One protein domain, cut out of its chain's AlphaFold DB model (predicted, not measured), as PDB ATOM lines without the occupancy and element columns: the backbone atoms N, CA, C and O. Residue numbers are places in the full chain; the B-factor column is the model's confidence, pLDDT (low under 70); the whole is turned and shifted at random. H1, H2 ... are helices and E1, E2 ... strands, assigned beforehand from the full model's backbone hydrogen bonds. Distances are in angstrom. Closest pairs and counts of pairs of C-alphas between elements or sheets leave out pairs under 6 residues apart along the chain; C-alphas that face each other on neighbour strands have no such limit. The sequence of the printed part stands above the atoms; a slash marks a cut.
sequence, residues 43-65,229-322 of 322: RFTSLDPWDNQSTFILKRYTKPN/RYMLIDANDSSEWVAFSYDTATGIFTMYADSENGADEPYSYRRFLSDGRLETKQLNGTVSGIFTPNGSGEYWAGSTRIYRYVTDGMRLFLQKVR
ATOM      1  N   ARG A  43     159.965 192.552 124.107       83.75
ATOM      2  CA  ARG A  43     160.159 194.002 124.134       83.75
ATOM      3  C   ARG A  43     160.805 194.461 122.837       83.75
ATOM      4  O   ARG A  43     161.770 193.849 122.385       83.75
ATOM      5  N   PHE A  44     160.284 195.524 122.243       84.00
ATOM      6  CA  PHE A  44     160.836 196.103 121.023       84.00
ATOM      7  C   PHE A  44     160.705 197.624 121.029       84.00
ATOM      8  O   PHE A  44     159.767 198.184 121.590       84.00
ATOM      9  N   THR A  45     161.660 198.300 120.401       88.62
ATOM     10  CA  THR A  45     161.647 199.756 120.265       88.62
ATOM     11  C   THR A  45     160.949 200.144 118.968       88.62
ATOM     12  O   THR A  45     161.274 199.613 117.908       88.62
ATOM     13  N   SER A  46     160.002 201.075 119.044       90.94
ATOM     14  CA  SER A  46     159.266 201.598 117.887       90.94
ATOM     15  C   SER A  46     158.841 203.048 118.138       90.94
ATOM     16  O   SER A  46     159.107 203.599 119.203       90.94
ATOM     17  N   LEU A  47     158.207 203.675 117.149       89.94
ATOM     18  CA  LEU A  47     157.570 204.977 117.301       89.94
ATOM     19  C   LEU A  47     156.145 204.845 117.851       89.94
ATOM     20  O   LEU A  47     155.365 204.012 117.365       89.94
ATOM     21  N   ASP A  48     155.840 205.678 118.842       83.38
ATOM     22  CA  ASP A  48     154.495 205.930 119.355       83.38
ATOM     23  C   ASP A  48     153.648 206.728 118.329       83.38
ATOM     24  O   ASP A  48     154.151 207.131 117.271       83.38
ATOM     25  N   PRO A  49     152.345 206.949 118.572       82.62
ATOM     26  CA  PRO A  49     151.516 207.745 117.660       82.62
ATOM     27  C   PRO A  49     151.928 209.221 117.472       82.62
ATOM     28  O   PRO A  49     151.453 209.855 116.522       82.62
ATOM     29  N   TRP A  50     152.812 209.743 118.328       85.56
ATOM     30  CA  TRP A  50     153.363 211.102 118.336       85.56
ATOM     31  C   TRP A  50     154.773 211.156 117.731       85.56
ATOM     32  O   TRP A  50     155.433 212.192 117.797       85.56
ATOM     33  N   ASP A  51     155.211 210.058 117.108       86.06
ATOM     34  CA  ASP A  51     156.510 209.893 116.459       86.06
ATOM     35  C   ASP A  51     157.713 209.954 117.422       86.06
ATOM     36  O   ASP A  51     158.852 210.149 116.984       86.06
ATOM     37  N   ASN A  52     157.498 209.722 118.723       86.81
ATOM     38  CA  ASN A  52     158.583 209.541 119.684       86.81
ATOM     39  C   ASN A  52     158.984 208.073 119.775       86.81
ATOM     40  O   ASN A  52     158.167 207.162 119.656       86.81
ATOM     41  N   GLN A  53     160.264 207.833 120.038       87.25
ATOM     42  CA  GLN A  53     160.756 206.489 120.294       87.25
ATOM     43  C   GLN A  53     160.300 206.009 121.679       87.25
ATOM     44  O   GLN A  53     160.633 206.627 122.686       87.25
ATOM     45  N   SER A  54     159.596 204.879 121.722       83.00
ATOM     46  CA  SER A  54     159.162 204.211 122.952       83.00
ATOM     47  C   SER A  54     159.470 202.710 122.909       83.00
ATOM     48  O   SER A  54     159.860 202.150 121.875       83.00
ATOM     49  N   THR A  55     159.341 202.053 124.060       82.94
ATOM     50  CA  THR A  55     159.467 200.598 124.190       82.94
ATOM     51  C   THR A  55     158.081 199.987 124.279       82.94
ATOM     52  O   THR A  55     157.311 200.319 125.171       82.94
ATOM     53  N   PHE A  56     157.796 199.047 123.390       83.31
ATOM     54  CA  PHE A  56     156.541 198.317 123.342       83.31
ATOM     55  C   PHE A  56     156.750 196.873 123.767       83.31
ATOM     56  O   PHE A  56     157.804 196.276 123.531       83.31
ATOM     57  N   ILE A  57     155.717 196.305 124.372       79.69
ATOM     58  CA  ILE A  57     155.665 194.912 124.788       79.69
ATOM     59  C   ILE A  57     154.648 194.196 123.899       79.69
ATOM     60  O   ILE A  57     153.488 194.592 123.837       79.69
ATOM     61  N   LEU A  58     155.086 193.141 123.215       87.25
ATOM     62  CA  LEU A  58     154.241 192.178 122.518       87.25
ATOM     63  C   LEU A  58     154.102 190.927 123.391       87.25
ATOM     64  O   LEU A  58     155.104 190.272 123.685       87.25
ATOM     65  N   LYS A  59     152.872 190.591 123.792       80.62
ATOM     66  CA  LYS A  59     152.582 189.413 124.630       80.62
ATOM     67  C   LYS A  59     151.138 188.940 124.463       80.62
ATOM     68  O   LYS A  59     150.308 189.668 123.925       80.62
ATOM     69  N   ARG A  60     150.822 187.721 124.901       79.44
ATOM     70  CA  ARG A  60     149.456 187.175 124.902       79.44
ATOM     71  C   ARG A  60     148.699 187.580 126.179       79.44
ATOM     72  O   ARG A  60     149.256 187.563 127.271       79.44
ATOM     73  N   TYR A  61     147.425 187.942 126.042       66.69
ATOM     74  CA  TYR A  61     146.550 188.405 127.125       66.69
ATOM     75  C   TYR A  61     145.148 187.797 127.026       66.69
ATOM     76  O   TYR A  61     144.639 187.522 125.938       66.69
ATOM     77  N   THR A  62     144.498 187.644 128.178       55.81
ATOM     78  CA  THR A  62     143.067 187.353 128.324       55.81
ATOM     79  C   THR A  62     142.386 188.615 128.839       55.81
ATOM     80  O   THR A  62     142.996 189.386 129.576       55.81
ATOM     81  N   LYS A  63     141.146 188.847 128.395       53.72
ATOM     82  CA  LYS A  63     140.378 190.095 128.559       53.72
ATOM     83  C   LYS A  63     140.597 190.807 129.917       53.72
ATOM     84  O   LYS A  63     140.511 190.145 130.952       53.72
ATOM     85  N   PRO A  64     140.731 192.148 129.955       44.09
ATOM     86  CA  PRO A  64     140.375 192.918 131.143       44.09
ATOM     87  C   PRO A  64     138.854 192.837 131.354       44.09
ATOM     88  O   PRO A  64     138.068 193.085 130.437       44.09
ATOM     89  N   ASN A  65     138.409 192.450 132.549       38.41
ATOM     90  CA  ASN A  65     136.977 192.416 132.846       38.41
ATOM     91  C   ASN A  65     136.370 193.817 132.687       38.41
ATOM     92  O   ASN A  65     136.913 194.801 133.185       38.41
ATOM     93  N   ARG A 229     144.164 187.028 123.153       78.75
ATOM     94  CA  ARG A 229     144.677 187.830 122.027       78.75
ATOM     95  C   ARG A 229     146.122 188.237 122.280       78.75
ATOM     96  O   ARG A 229     146.556 188.299 123.424       78.75
ATOM     97  N   TYR A 230     146.857 188.545 121.223       84.94
ATOM     98  CA  TYR A 230     148.165 189.186 121.345       84.94
ATOM     99  C   TYR A 230     147.953 190.683 121.491       84.94
ATOM    100  O   TYR A 230     147.126 191.251 120.788       84.94
ATOM    101  N   MET A 231     148.671 191.319 122.403       86.00
ATOM    102  CA  MET A 231     148.564 192.739 122.696       86.00
ATOM    103  C   MET A 231     149.932 193.383 122.525       86.00
ATOM    104  O   MET A 231     150.952 192.819 122.922       86.00
ATOM    105  N   LEU A 232     149.913 194.554 121.909       88.31
ATOM    106  CA  LEU A 232     150.996 195.514 121.840       88.31
ATOM    107  C   LEU A 232     150.646 196.610 122.834       88.31
ATOM    108  O   LEU A 232     149.592 197.221 122.680       88.31
ATOM    109  N   ILE A 233     151.484 196.827 123.836       83.44
ATOM    110  CA  ILE A 233     151.274 197.838 124.877       83.44
ATOM    111  C   ILE A 233     152.535 198.682 125.024       83.44
ATOM    112  O   ILE A 233     153.643 198.140 124.960       83.44
ATOM    113  N   ASP A 234     152.385 199.993 125.183       76.56
ATOM    114  CA  ASP A 234     153.516 200.848 125.538       76.56
ATOM    115  C   ASP A 234     153.966 200.527 126.977       76.56
ATOM    116  O   ASP A 234     153.163 200.445 127.907       76.56
ATOM    117  N   ALA A 235     155.266 200.289 127.168       72.44
ATOM    118  CA  ALA A 235     155.828 199.934 128.470       72.44
ATOM    119  C   ALA A 235     155.760 201.085 129.490       72.44
ATOM    120  O   ALA A 235     155.817 200.830 130.693       72.44
ATOM    121  N   ASN A 236     155.671 202.328 129.015       71.25
ATOM    122  CA  ASN A 236     155.584 203.542 129.823       71.25
ATOM    123  C   ASN A 236     154.145 204.065 129.944       71.25
ATOM    124  O   ASN A 236     153.850 204.781 130.899       71.25
ATOM    125  N   ASP A 237     153.261 203.704 129.008       67.50
ATOM    126  CA  ASP A 237     151.848 204.084 129.020       67.50
ATOM    127  C   ASP A 237     150.931 202.891 128.717       67.50
ATOM    128  O   ASP A 237     150.608 202.568 127.576       67.50
ATOM    129  N   SER A 238     150.429 202.253 129.774       68.25
ATOM    130  CA  SER A 238     149.537 201.098 129.640       68.25
ATOM    131  C   SER A 238     148.170 201.409 129.009       68.25
ATOM    132  O   SER A 238     147.411 200.477 128.735       68.25
ATOM    133  N   SER A 239     147.823 202.691 128.827       68.12
ATOM    134  CA  SER A 239     146.596 203.096 128.132       68.12
ATOM    135  C   SER A 239     146.734 203.015 126.609       68.12
ATOM    136  O   SER A 239     145.741 202.778 125.923       68.12
ATOM    137  N   GLU A 240     147.962 203.085 126.090       73.38
ATOM    138  CA  GLU A 240     148.272 202.942 124.671       73.38
ATOM    139  C   GLU A 240     148.482 201.471 124.318       73.38
ATOM    140  O   GLU A 240     149.540 200.874 124.558       73.38
ATOM    141  N   TRP A 241     147.452 200.860 123.733       80.75
ATOM    142  CA  TRP A 241     147.518 199.462 123.339       80.75
ATOM    143  C   TRP A 241     146.677 199.108 122.116       80.75
ATOM    144  O   TRP A 241     145.641 199.698 121.819       80.75
ATOM    145  N   VAL A 242     147.107 198.055 121.423       86.19
ATOM    146  CA  VAL A 242     146.362 197.410 120.337       86.19
ATOM    147  C   VAL A 242     146.441 195.905 120.518       86.19
ATOM    148  O   VAL A 242     147.519 195.362 120.742       86.19
ATOM    149  N   ALA A 243     145.314 195.214 120.368       86.56
ATOM    150  CA  ALA A 243     145.279 193.759 120.391       86.56
ATOM    151  C   ALA A 243     144.977 193.175 119.009       86.56
ATOM    152  O   ALA A 243     144.375 193.822 118.152       86.56
ATOM    153  N   PHE A 244     145.382 191.932 118.779       88.75
ATOM    154  CA  PHE A 244     145.057 191.194 117.571       88.75
ATOM    155  C   PHE A 244     144.965 189.683 117.799       88.75
ATOM    156  O   PHE A 244     145.573 189.119 118.708       88.75
ATOM    157  N   SER A 245     144.217 189.016 116.928       87.06
ATOM    158  CA  SER A 245     144.334 187.577 116.678       87.06
ATOM    159  C   SER A 245     144.915 187.351 115.282       87.06
ATOM    160  O   SER A 245     144.856 188.242 114.433       87.06
ATOM    161  N   TYR A 246     145.500 186.178 115.046       86.31
ATOM    162  CA  TYR A 246     146.107 185.822 113.764       86.31
ATOM    163  C   TYR A 246     145.609 184.460 113.298       86.31
ATOM    164  O   TYR A 246     145.658 183.496 114.056       86.31
ATOM    165  N   ASP A 247     145.141 184.377 112.060       82.38
ATOM    166  CA  ASP A 247     144.751 183.128 111.409       82.38
ATOM    167  C   ASP A 247     145.908 182.639 110.526       82.38
ATOM    168  O   ASP A 247     146.295 183.306 109.564       82.38
ATOM    169  N   THR A 248     146.476 181.472 110.849       78.19
ATOM    170  CA  THR A 248     147.610 180.892 110.111       78.19
ATOM    171  C   THR A 248     147.226 180.388 108.724       78.19
ATOM    172  O   THR A 248     148.082 180.368 107.842       78.19
ATOM    173  N   ALA A 249     145.965 180.007 108.506       73.88
ATOM    174  CA  ALA A 249     145.492 179.496 107.225       73.88
ATOM    175  C   ALA A 249     145.305 180.629 106.210       73.88
ATOM    176  O   ALA A 249     145.635 180.478 105.034       73.88
ATOM    177  N   THR A 250     144.795 181.777 106.661       78.00
ATOM    178  CA  THR A 250     144.520 182.930 105.787       78.00
ATOM    179  C   THR A 250     145.607 184.007 105.829       78.00
ATOM    180  O   THR A 250     145.690 184.846 104.925       78.00
ATOM    181  N   GLY A 251     146.458 183.996 106.859       82.75
ATOM    182  CA  GLY A 251     147.463 185.025 107.122       82.75
ATOM    183  C   GLY A 251     146.867 186.359 107.580       82.75
ATOM    184  O   GLY A 251     147.517 187.400 107.455       82.75
ATOM    185  N   ILE A 252     145.614 186.355 108.043       88.50
ATOM    186  CA  ILE A 252     144.872 187.560 108.411       88.50
ATOM    187  C   ILE A 252     145.048 187.847 109.902       88.50
ATOM    188  O   ILE A 252     144.790 187.006 110.762       88.50
ATOM    189  N   PHE A 253     145.423 189.084 110.198       92.00
ATOM    190  CA  PHE A 253     145.317 189.693 111.512       92.00
ATOM    191  C   PHE A 253     143.928 190.295 111.688       92.00
ATOM    192  O   PHE A 253     143.489 191.099 110.863       92.00
ATOM    193  N   THR A 254     143.258 189.957 112.780       88.62
ATOM    194  CA  THR A 254     142.045 190.648 113.224       88.62
ATOM    195  C   THR A 254     142.419 191.589 114.356       88.62
ATOM    196  O   THR A 254     142.935 191.129 115.366       88.62
ATOM    197  N   MET A 255     142.186 192.887 114.184       88.06
ATOM    198  CA  MET A 255     142.657 193.949 115.074       88.06
ATOM    199  C   MET A 255     141.545 194.449 116.001       88.06
ATOM    200  O   MET A 255     140.421 194.674 115.550       88.06
ATOM    201  N   TYR A 256     141.901 194.712 117.255       81.75
ATOM    202  CA  TYR A 256     141.043 195.200 118.336       81.75
ATOM    203  C   TYR A 256     141.713 196.405 119.020       81.75
ATOM    204  O   TYR A 256     142.944 196.464 119.091       81.75
ATOM    205  N   ALA A 257     140.920 197.369 119.481       74.12
ATOM    206  CA  ALA A 257     141.385 198.603 120.125       74.12
ATOM    207  C   ALA A 257     140.774 198.743 121.531       74.12
ATOM    208  O   ALA A 257     140.134 197.808 122.005       74.12
ATOM    209  N   ASP A 258     140.997 199.877 122.195       60.97
ATOM    210  CA  ASP A 258     140.510 200.160 123.548       60.97
ATOM    211  C   ASP A 258     138.983 200.044 123.740       60.97
ATOM    212  O   ASP A 258     138.198 199.883 122.802       60.97
ATOM    213  N   SER A 259     138.537 200.094 125.000       49.09
ATOM    214  CA  SER A 259     137.117 199.995 125.352       49.09
ATOM    215  C   SER A 259     136.264 201.153 124.825       49.09
ATOM    216  O   SER A 259     135.058 200.963 124.677       49.09
ATOM    217  N   GLU A 260     136.853 202.314 124.518       45.50
ATOM    218  CA  GLU A 260     136.145 203.429 123.870       45.50
ATOM    219  C   GLU A 260     135.894 203.145 122.378       45.50
ATOM    220  O   GLU A 260     134.911 203.618 121.812       45.50
ATOM    221  N   ASN A 261     136.719 202.288 121.771       47.97
ATOM    222  CA  ASN A 261     136.648 201.860 120.375       47.97
ATOM    223  C   ASN A 261     136.148 200.412 120.184       47.97
ATOM    224  O   ASN A 261     136.293 199.844 119.100       47.97
ATOM    225  N   GLY A 262     135.529 199.824 121.214       48.72
ATOM    226  CA  GLY A 262     134.907 198.502 121.142       48.72
ATOM    227  C   GLY A 262     135.901 197.355 121.296       48.72
ATOM    228  O   GLY A 262     136.050 196.545 120.391       48.72
ATOM    229  N   ALA A 263     136.527 197.231 122.469       54.28
ATOM    230  CA  ALA A 263     137.510 196.186 122.777       54.28
ATOM    231  C   ALA A 263     137.106 194.746 122.422       54.28
ATOM    232  O   ALA A 263     137.985 193.915 122.222       54.28
ATOM    233  N   ASP A 264     135.818 194.421 122.309       59.75
ATOM    234  CA  ASP A 264     135.358 193.089 121.905       59.75
ATOM    235  C   ASP A 264     135.110 192.956 120.391       59.75
ATOM    236  O   ASP A 264     135.188 191.844 119.859       59.75
ATOM    237  N   GLU A 265     134.896 194.067 119.685       72.25
ATOM    238  CA  GLU A 265     134.624 194.104 118.253       72.25
ATOM    239  C   GLU A 265     135.904 194.374 117.454       72.25
ATOM    240  O   GLU A 265     136.712 195.241 117.794       72.25
ATOM    241  N   PRO A 266     136.138 193.630 116.365       80.44
ATOM    242  CA  PRO A 266     137.256 193.940 115.501       80.44
ATOM    243  C   PRO A 266     137.024 195.287 114.812       80.44
ATOM    244  O   PRO A 266     135.966 195.525 114.233       80.44
ATOM    245  N   TYR A 267     138.037 196.152 114.801       82.38
ATOM    246  CA  TYR A 267     137.970 197.411 114.052       82.38
ATOM    247  C   TYR A 267     138.574 197.274 112.647       82.38
ATOM    248  O   TYR A 267     138.273 198.068 111.750       82.38
ATOM    249  N   SER A 268     139.447 196.281 112.429       87.00
ATOM    250  CA  SER A 268     140.136 196.083 111.153       87.00
ATOM    251  C   SER A 268     140.618 194.644 110.955       87.00
ATOM    252  O   SER A 268     141.077 194.003 111.892       87.00
ATOM    253  N   TYR A 269     140.585 194.165 109.712       90.56
ATOM    254  CA  TYR A 269     141.340 193.003 109.247       90.56
ATOM    255  C   TYR A 269     142.552 193.461 108.444       90.56
ATOM    256  O   TYR A 269     142.443 194.394 107.644       90.56
ATOM    257  N   ARG A 270     143.704 192.816 108.630       93.69
ATOM    258  CA  ARG A 270     144.955 193.196 107.965       93.69
ATOM    259  C   ARG A 270     145.743 191.976 107.515       93.69
ATOM    260  O   ARG A 270     145.767 190.971 108.213       93.69
ATOM    261  N   ARG A 271     146.430 192.065 106.381       94.19
ATOM    262  CA  ARG A 271     147.272 190.984 105.857       94.19
ATOM    263  C   ARG A 271     148.491 191.554 105.149       94.19
ATOM    264  O   ARG A 271     148.355 192.406 104.272       94.19
ATOM    265  N   PHE A 272     149.680 191.076 105.504       93.69
ATOM    266  CA  PHE A 272     150.886 191.403 104.741       93.69
ATOM    267  C   PHE A 272     150.883 190.645 103.415       93.69
ATOM    268  O   PHE A 272     150.702 189.429 103.382       93.69
ATOM    269  N   LEU A 273     151.101 191.372 102.325       91.81
ATOM    270  CA  LEU A 273     151.304 190.814 100.996       91.81
ATOM    271  C   LEU A 273     152.766 190.378 100.829       91.81
ATOM    272  O   LEU A 273     153.660 190.844 101.540       91.81
ATOM    273  N   SER A 274     153.022 189.492  99.865       87.75
ATOM    274  CA  SER A 274     154.368 188.968  99.587       87.75
ATOM    275  C   SER A 274     155.376 190.047  99.175       87.75
ATOM    276  O   SER A 274     156.572 189.875  99.390       87.75
ATOM    277  N   ASP A 275     154.904 191.170  98.633       86.44
ATOM    278  CA  ASP A 275     155.716 192.326  98.239       86.44
ATOM    279  C   ASP A 275     155.962 193.330  99.382       86.44
ATOM    280  O   ASP A 275     156.521 194.404  99.168       86.44
ATOM    281  N   GLY A 276     155.539 192.998 100.605       87.50
ATOM    282  CA  GLY A 276     155.744 193.817 101.793       87.50
ATOM    283  C   GLY A 276     154.699 194.913 102.010       87.50
ATOM    284  O   GLY A 276     154.746 195.568 103.055       87.50
ATOM    285  N   ARG A 277     153.734 195.104 101.100       94.38
ATOM    286  CA  ARG A 277     152.571 195.975 101.337       94.38
ATOM    287  C   ARG A 277     151.598 195.331 102.326       94.38
ATOM    288  O   ARG A 277     151.669 194.134 102.604       94.38
ATOM    289  N   LEU A 278     150.689 196.130 102.872       94.81
ATOM    290  CA  LEU A 278     149.687 195.677 103.834       94.81
ATOM    291  C   LEU A 278     148.286 195.914 103.269       94.81
ATOM    292  O   LEU A 278     147.884 197.050 103.044       94.81
ATOM    293  N   GLU A 279     147.540 194.841 103.036       93.38
ATOM    294  CA  GLU A 279     146.120 194.912 102.702       93.38
ATOM    295  C   GLU A 279     145.316 195.099 103.987       93.38
ATOM    296  O   GLU A 279     145.514 194.365 104.958       93.38
ATOM    297  N   THR A 280     144.409 196.073 104.003       90.44
ATOM    298  CA  THR A 280     143.576 196.375 105.166       90.44
ATOM    299  C   THR A 280     142.106 196.492 104.776       90.44
ATOM    300  O   THR A 280     141.742 197.064 103.746       90.44
ATOM    301  N   LYS A 281     141.240 195.960 105.636       87.44
ATOM    302  CA  LYS A 281     139.798 196.194 105.618       87.44
ATOM    303  C   LYS A 281     139.399 196.763 106.965       87.44
ATOM    304  O   LYS A 281     139.558 196.095 107.983       87.44
ATOM    305  N   GLN A 282     138.909 197.990 106.986       82.81
ATOM    306  CA  GLN A 282     138.366 198.604 108.192       82.81
ATOM    307  C   GLN A 282     136.881 198.251 108.309       82.81
ATOM    308  O   GLN A 282     136.188 198.181 107.294       82.81
ATOM    309  N   LEU A 283     136.407 197.982 109.524       76.06
ATOM    310  CA  LEU A 283     135.019 197.570 109.757       76.06
ATOM    311  C   LEU A 283     134.101 198.749 110.074       76.06
ATOM    312  O   LEU A 283     132.994 198.792 109.546       76.06
ATOM    313  N   ASN A 284     134.605 199.752 110.801       66.19
ATOM    314  CA  ASN A 284     133.857 200.956 111.181       66.19
ATOM    315  C   ASN A 284     134.502 202.246 110.629       66.19
ATOM    316  O   ASN A 284     134.725 203.208 111.358       66.19
ATOM    317  N   GLY A 285     134.848 202.279 109.336       62.22
ATOM    318  CA  GLY A 285     135.480 203.449 108.714       62.22
ATOM    319  C   GLY A 285     135.661 203.336 107.199       62.22
ATOM    320  O   GLY A 285     135.349 202.313 106.593       62.22
ATOM    321  N   THR A 286     136.161 204.404 106.572       58.44
ATOM    322  CA  THR A 286     136.261 204.521 105.103       58.44
ATOM    323  C   THR A 286     137.621 204.095 104.532       58.44
ATOM    324  O   THR A 286     137.797 204.119 103.317       58.44
ATOM    325  N   VAL A 287     138.595 203.694 105.361       66.50
ATOM    326  CA  VAL A 287     139.988 203.498 104.917       66.50
ATOM    327  C   VAL A 287     140.354 202.014 104.801       66.50
ATOM    328  O   VAL A 287     141.211 201.493 105.511       66.50
ATOM    329  N   SER A 288     139.687 201.322 103.877       82.88
ATOM    330  CA  SER A 288     140.121 200.000 103.400       82.88
ATOM    331  C   SER A 288     140.984 200.159 102.150       82.88
ATOM    332  O   SER A 288     140.682 200.994 101.297       82.88
ATOM    333  N   GLY A 289     142.043 199.367 102.004       87.56
ATOM    334  CA  GLY A 289     142.904 199.442 100.827       87.56
ATOM    335  C   GLY A 289     144.287 198.840 101.025       87.56
ATOM    336  O   GLY A 289     144.524 198.050 101.934       87.56
ATOM    337  N   ILE A 290     145.209 199.216 100.137       92.94
ATOM    338  CA  ILE A 290     146.604 198.785 100.193       92.94
ATOM    339  C   ILE A 290     147.453 199.896 100.801       92.94
ATOM    340  O   ILE A 290     147.601 200.967 100.215       92.94
ATOM    341  N   PHE A 291     148.041 199.605 101.953       93.94
ATOM    342  CA  PHE A 291     148.991 200.464 102.633       93.94
ATOM    343  C   PHE A 291     150.410 200.110 102.189       93.94
ATOM    344  O   PHE A 291     150.811 198.942 102.192       93.94
ATOM    345  N   THR A 292     151.180 201.124 101.807       94.81
ATOM    346  CA  THR A 292     152.554 200.967 101.314       94.81
ATOM    347  C   THR A 292     153.532 201.544 102.338       94.81
ATOM    348  O   THR A 292     153.280 202.648 102.828       94.81
ATOM    349  N   PRO A 293     154.620 200.831 102.685       93.06
ATOM    350  CA  PRO A 293     155.634 201.370 103.579       93.06
ATOM    351  C   PRO A 293     156.390 202.527 102.908       93.06
ATOM    352  O   PRO A 293     156.773 202.427 101.741       93.06
ATOM    353  N   ASN A 294     156.614 203.622 103.633       90.12
ATOM    354  CA  ASN A 294     157.485 204.715 103.192       90.12
ATOM    355  C   ASN A 294     158.966 204.420 103.524       90.12
ATOM    356  O   ASN A 294     159.296 203.358 104.049       90.12
ATOM    357  N   GLY A 295     159.873 205.362 103.235       85.75
ATOM    358  CA  GLY A 295     161.309 205.213 103.532       85.75
ATOM    359  C   GLY A 295     161.638 205.113 105.026       85.75
ATOM    360  O   GLY A 295     162.640 204.506 105.389       85.75
ATOM    361  N   SER A 296     160.771 205.646 105.888       83.81
ATOM    362  CA  SER A 296     160.855 205.459 107.338       83.81
ATOM    363  C   SER A 296     160.306 204.097 107.766       83.81
ATOM    364  O   SER A 296     160.618 203.658 108.864       83.81
ATOM    365  N   GLY A 297     159.527 203.426 106.901       85.62
ATOM    366  CA  GLY A 297     158.839 202.133 107.046       85.62
ATOM    367  C   GLY A 297     157.396 202.219 107.578       85.62
ATOM    368  O   GLY A 297     156.788 201.189 107.865       85.62
ATOM    369  N   GLU A 298     156.849 203.424 107.755       90.00
ATOM    370  CA  GLU A 298     155.447 203.612 108.140       90.00
ATOM    371  C   GLU A 298     154.524 203.221 106.991       90.00
ATOM    372  O   GLU A 298     154.807 203.511 105.829       90.00
ATOM    373  N   TYR A 299     153.383 202.627 107.319       93.25
ATOM    374  CA  TYR A 299     152.401 202.179 106.341       93.25
ATOM    375  C   TYR A 299     151.371 203.266 106.055       93.25
ATOM    376  O   TYR A 299     150.637 203.667 106.959       93.25
ATOM    377  N   TRP A 300     151.276 203.681 104.788       91.81
ATOM    378  CA  TRP A 300     150.390 204.759 104.339       91.81
ATOM    379  C   TRP A 300     149.434 204.325 103.222       91.81
ATOM    380  O   TRP A 300     149.835 203.633 102.283       91.81
ATOM    381  N   ALA A 301     148.191 204.802 103.289       89.56
ATOM    382  CA  ALA A 301     147.227 204.792 102.190       89.56
ATOM    383  C   ALA A 301     146.575 206.180 102.081       89.56
ATOM    384  O   ALA A 301     145.792 206.590 102.937       89.56
ATOM    385  N   GLY A 302     146.922 206.933 101.034       84.75
ATOM    386  CA  GLY A 302     146.513 208.336 100.916       84.75
ATOM    387  C   GLY A 302     147.074 209.173 102.070       84.75
ATOM    388  O   GLY A 302     148.280 209.181 102.293       84.75
ATOM    389  N   SER A 303     146.200 209.866 102.804       83.62
ATOM    390  CA  SER A 303     146.556 210.672 103.983       83.62
ATOM    391  C   SER A 303     146.455 209.913 105.310       83.62
ATOM    392  O   SER A 303     146.600 210.521 106.367       83.62
ATOM    393  N   THR A 304     146.164 208.611 105.286       86.50
ATOM    394  CA  THR A 304     146.008 207.798 106.495       86.50
ATOM    395  C   THR A 304     147.248 206.946 106.726       86.50
ATOM    396  O   THR A 304     147.696 206.240 105.817       86.50
ATOM    397  N   ARG A 305     147.760 206.971 107.961       88.50
ATOM    398  CA  ARG A 305     148.838 206.096 108.432       88.50
ATOM    399  C   ARG A 305     148.340 205.055 109.418       88.50
ATOM    400  O   ARG A 305     147.343 205.266 110.103       88.50
ATOM    401  N   ILE A 306     149.072 203.953 109.515       89.69
ATOM    402  CA  ILE A 306     148.986 203.024 110.644       89.69
ATOM    403  C   ILE A 306     150.157 203.319 111.573       89.69
ATOM    404  O   ILE A 306     151.290 203.431 111.104       89.69
ATOM    405  N   TYR A 307     149.882 203.428 112.876       89.75
ATOM    406  CA  TYR A 307     150.923 203.661 113.873       89.75
ATOM    407  C   TYR A 307     152.010 202.603 113.801       89.75
ATOM    408  O   TYR A 307     151.740 201.406 113.637       89.75
ATOM    409  N   ARG A 308     153.253 203.066 113.911       91.44
ATOM    410  CA  ARG A 308     154.396 202.262 113.510       91.44
ATOM    411  C   ARG A 308     154.572 201.016 114.372       91.44
ATOM    412  O   ARG A 308     154.777 199.927 113.825       91.44
ATOM    413  N   TYR A 309     154.371 201.162 115.682       90.19
ATOM    414  CA  TYR A 309     154.461 200.057 116.637       90.19
ATOM    415  C   TYR A 309     153.490 198.920 116.326       90.19
ATOM    416  O   TYR A 309     153.805 197.762 116.585       90.19
ATOM    417  N   VAL A 310     152.346 199.219 115.701       93.38
ATOM    418  CA  VAL A 310     151.370 198.198 115.319       93.38
ATOM    419  C   VAL A 310     151.930 197.322 114.205       93.38
ATOM    420  O   VAL A 310     151.916 196.098 114.310       93.38
ATOM    421  N   THR A 311     152.457 197.925 113.138       94.75
ATOM    422  CA  THR A 311     153.025 197.161 112.016       94.75
ATOM    423  C   THR A 311     154.331 196.466 112.373       94.75
ATOM    424  O   THR A 311     154.544 195.341 111.920       94.75
ATOM    425  N   ASP A 312     155.175 197.083 113.203       94.75
ATOM    426  CA  ASP A 312     156.406 196.453 113.688       94.75
ATOM    427  C   ASP A 312     156.086 195.270 114.606       94.75
ATOM    428  O   ASP A 312     156.612 194.177 114.399       94.75
ATOM    429  N   GLY A 313     155.131 195.435 115.523       93.94
ATOM    430  CA  GLY A 313     154.635 194.363 116.381       93.94
ATOM    431  C   GLY A 313     154.026 193.195 115.600       93.94
ATOM    432  O   GLY A 313     154.346 192.040 115.872       93.94
ATOM    433  N   MET A 314     153.213 193.461 114.570       95.00
ATOM    434  CA  MET A 314     152.670 192.407 113.697       95.00
ATOM    435  C   MET A 314     153.775 191.660 112.930       95.00
ATOM    436  O   MET A 314     153.695 190.446 112.748       95.00
ATOM    437  N   ARG A 315     154.816 192.361 112.457       93.62
ATOM    438  CA  ARG A 315     155.952 191.727 111.768       93.62
ATOM    439  C   ARG A 315     156.793 190.885 112.717       93.62
ATOM    440  O   ARG A 315     157.162 189.773 112.352       93.62
ATOM    441  N   LEU A 316     157.058 191.399 113.913       93.12
ATOM    442  CA  LEU A 316     157.769 190.690 114.971       93.12
ATOM    443  C   LEU A 316     157.010 189.428 115.391       93.12
ATOM    444  O   LEU A 316     157.601 188.361 115.513       93.12
ATOM    445  N   PHE A 317     155.687 189.521 115.510       92.19
ATOM    446  CA  PHE A 317     154.829 188.365 115.728       92.19
ATOM    447  C   PHE A 317     155.013 187.301 114.636       92.19
ATOM    448  O   PHE A 317     155.254 186.139 114.951       92.19
ATOM    449  N   LEU A 318     154.985 187.687 113.353       89.06
ATOM    450  CA  LEU A 318     155.212 186.748 112.244       89.06
ATOM    451  C   LEU A 318     156.587 186.074 112.285       89.06
ATOM    452  O   LEU A 318     156.705 184.964 111.786       89.06
ATOM    453  N   GLN A 319     157.616 186.718 112.837       87.31
ATOM    454  CA  GLN A 319     158.934 186.095 113.003       87.31
ATOM    455  C   GLN A 319     158.932 184.995 114.069       87.31
ATOM    456  O   GLN A 319     159.772 184.108 114.009       87.31
ATOM    457  N   LYS A 320     158.004 185.053 115.029       78.62
ATOM    458  CA  LYS A 320     157.903 184.094 116.138       78.62
ATOM    459  C   LYS A 320     156.988 182.906 115.859       78.62
ATOM    460  O   LYS A 320     157.097 181.900 116.543       78.62
ATOM    461  N   VAL A 321     156.075 183.031 114.897       75.25
ATOM    462  CA  VAL A 321     155.084 181.986 114.572       75.25
ATOM    463  C   VAL A 321     155.347 181.285 113.235       75.25
ATOM    464  O   VAL A 321     154.492 180.537 112.761       75.25
ATOM    465  N   ARG A 322     156.482 181.581 112.595       62.91
ATOM    466  CA  ARG A 322     156.927 180.977 111.333       62.91
ATOM    467  C   ARG A 322     158.034 179.968 111.562       62.91
ATOM    468  O   ARG A 322     158.855 180.214 112.468       62.91
TER     469      ARG A 322
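What this domain is: This is residues 43 to 65 and 229 to 322 of the 322 residues of an uncharacterized protein of Selenomonas sp. CM52 (UniProt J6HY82). One long sheet of ten strands curls like a horseshoe, an open part of a barrel, round a single helix, H1, which sits in its hollow closer to E1, E2, E3 and E4 than to the other strands. The ring is not closed: the edge strands E1 and E10 are apart. The printed part has 117 residues, with E1 to E10 in order along the chain and H1 last; the sheet has the same order and is antiparallel throughout. The class is mostly strand, and the whole is compact, with a radius of gyration of the C-alphas of 13.5 A and spans of 36 by 31 by 29 A.

Where its parts are: Find C-alpha 43 at (160.159, 194.002, 124.134), where E1, residues 43 to 47, begins. E2, residues 53 to 62, is the longest strand at 27.3 A and bends by 55 degrees at residue 59. Beyond the cut come E3, residues 229 to 234, 16.1 A, and E4, residues 241 to 247, 20.4 A. Read on through E5, residues 252 to 256, E6, residues 268 to 272, E7, residues 278 to 282, and E8, residues 289 to 293. Two short strands follow, E9, residues 299 to 301, and E10, residues 304 to 306. H1, residues 308 to 320, runs 18.7 A from (154.396, 202.262, 113.510) to C-alpha 320 at (157.903, 184.094, 116.138).

How they stand to each other: The sheet is strongly twisted and curled, and the way across it turns by 240 degrees. In the hairpin of E1 and E2, look for N 44 and O 56, 2.9 A apart and within hydrogen-bond range. E2 and E3 show N 57 and O 233 at 2.8 A. E3 to E10 form a meander, each strand the antiparallel neighbour of the one before; for instance, N 269 of E6 and O 281 of E7 are 2.8 A apart. E8 pairs in a staggered way, with E7 over residues 289 to 291, N 278 and O 291 at 2.9 A, and with E9 over residues 292 to 293, N 292 and O 300 at 2.9 A. H1 is on one face of the sheet, making two layers, helix and sheet. Its closest C-alphas to E1 are those of Tyr 309 and Ser 46, 5.2 A apart; to E2, those of Gly 313 and Leu 58, 6.5 A. E6 and H1 are near each other. In H1 every O i to N i+4 pair is within hydrogen-bond range.

The domain as a whole: The farthest C-alphas, those of Asn 65 and Gly 295, are 40.2 A apart. Residues 66 to 228 are not printed, and C-alphas 65 and 229 stand 14.0 A apart across the cut. The link from E5 to E6 is long, with 11 residues. Confidence is under 70 at residues 61 to 65, 237 to 239, 258 to 264, 284 to 287 and 322.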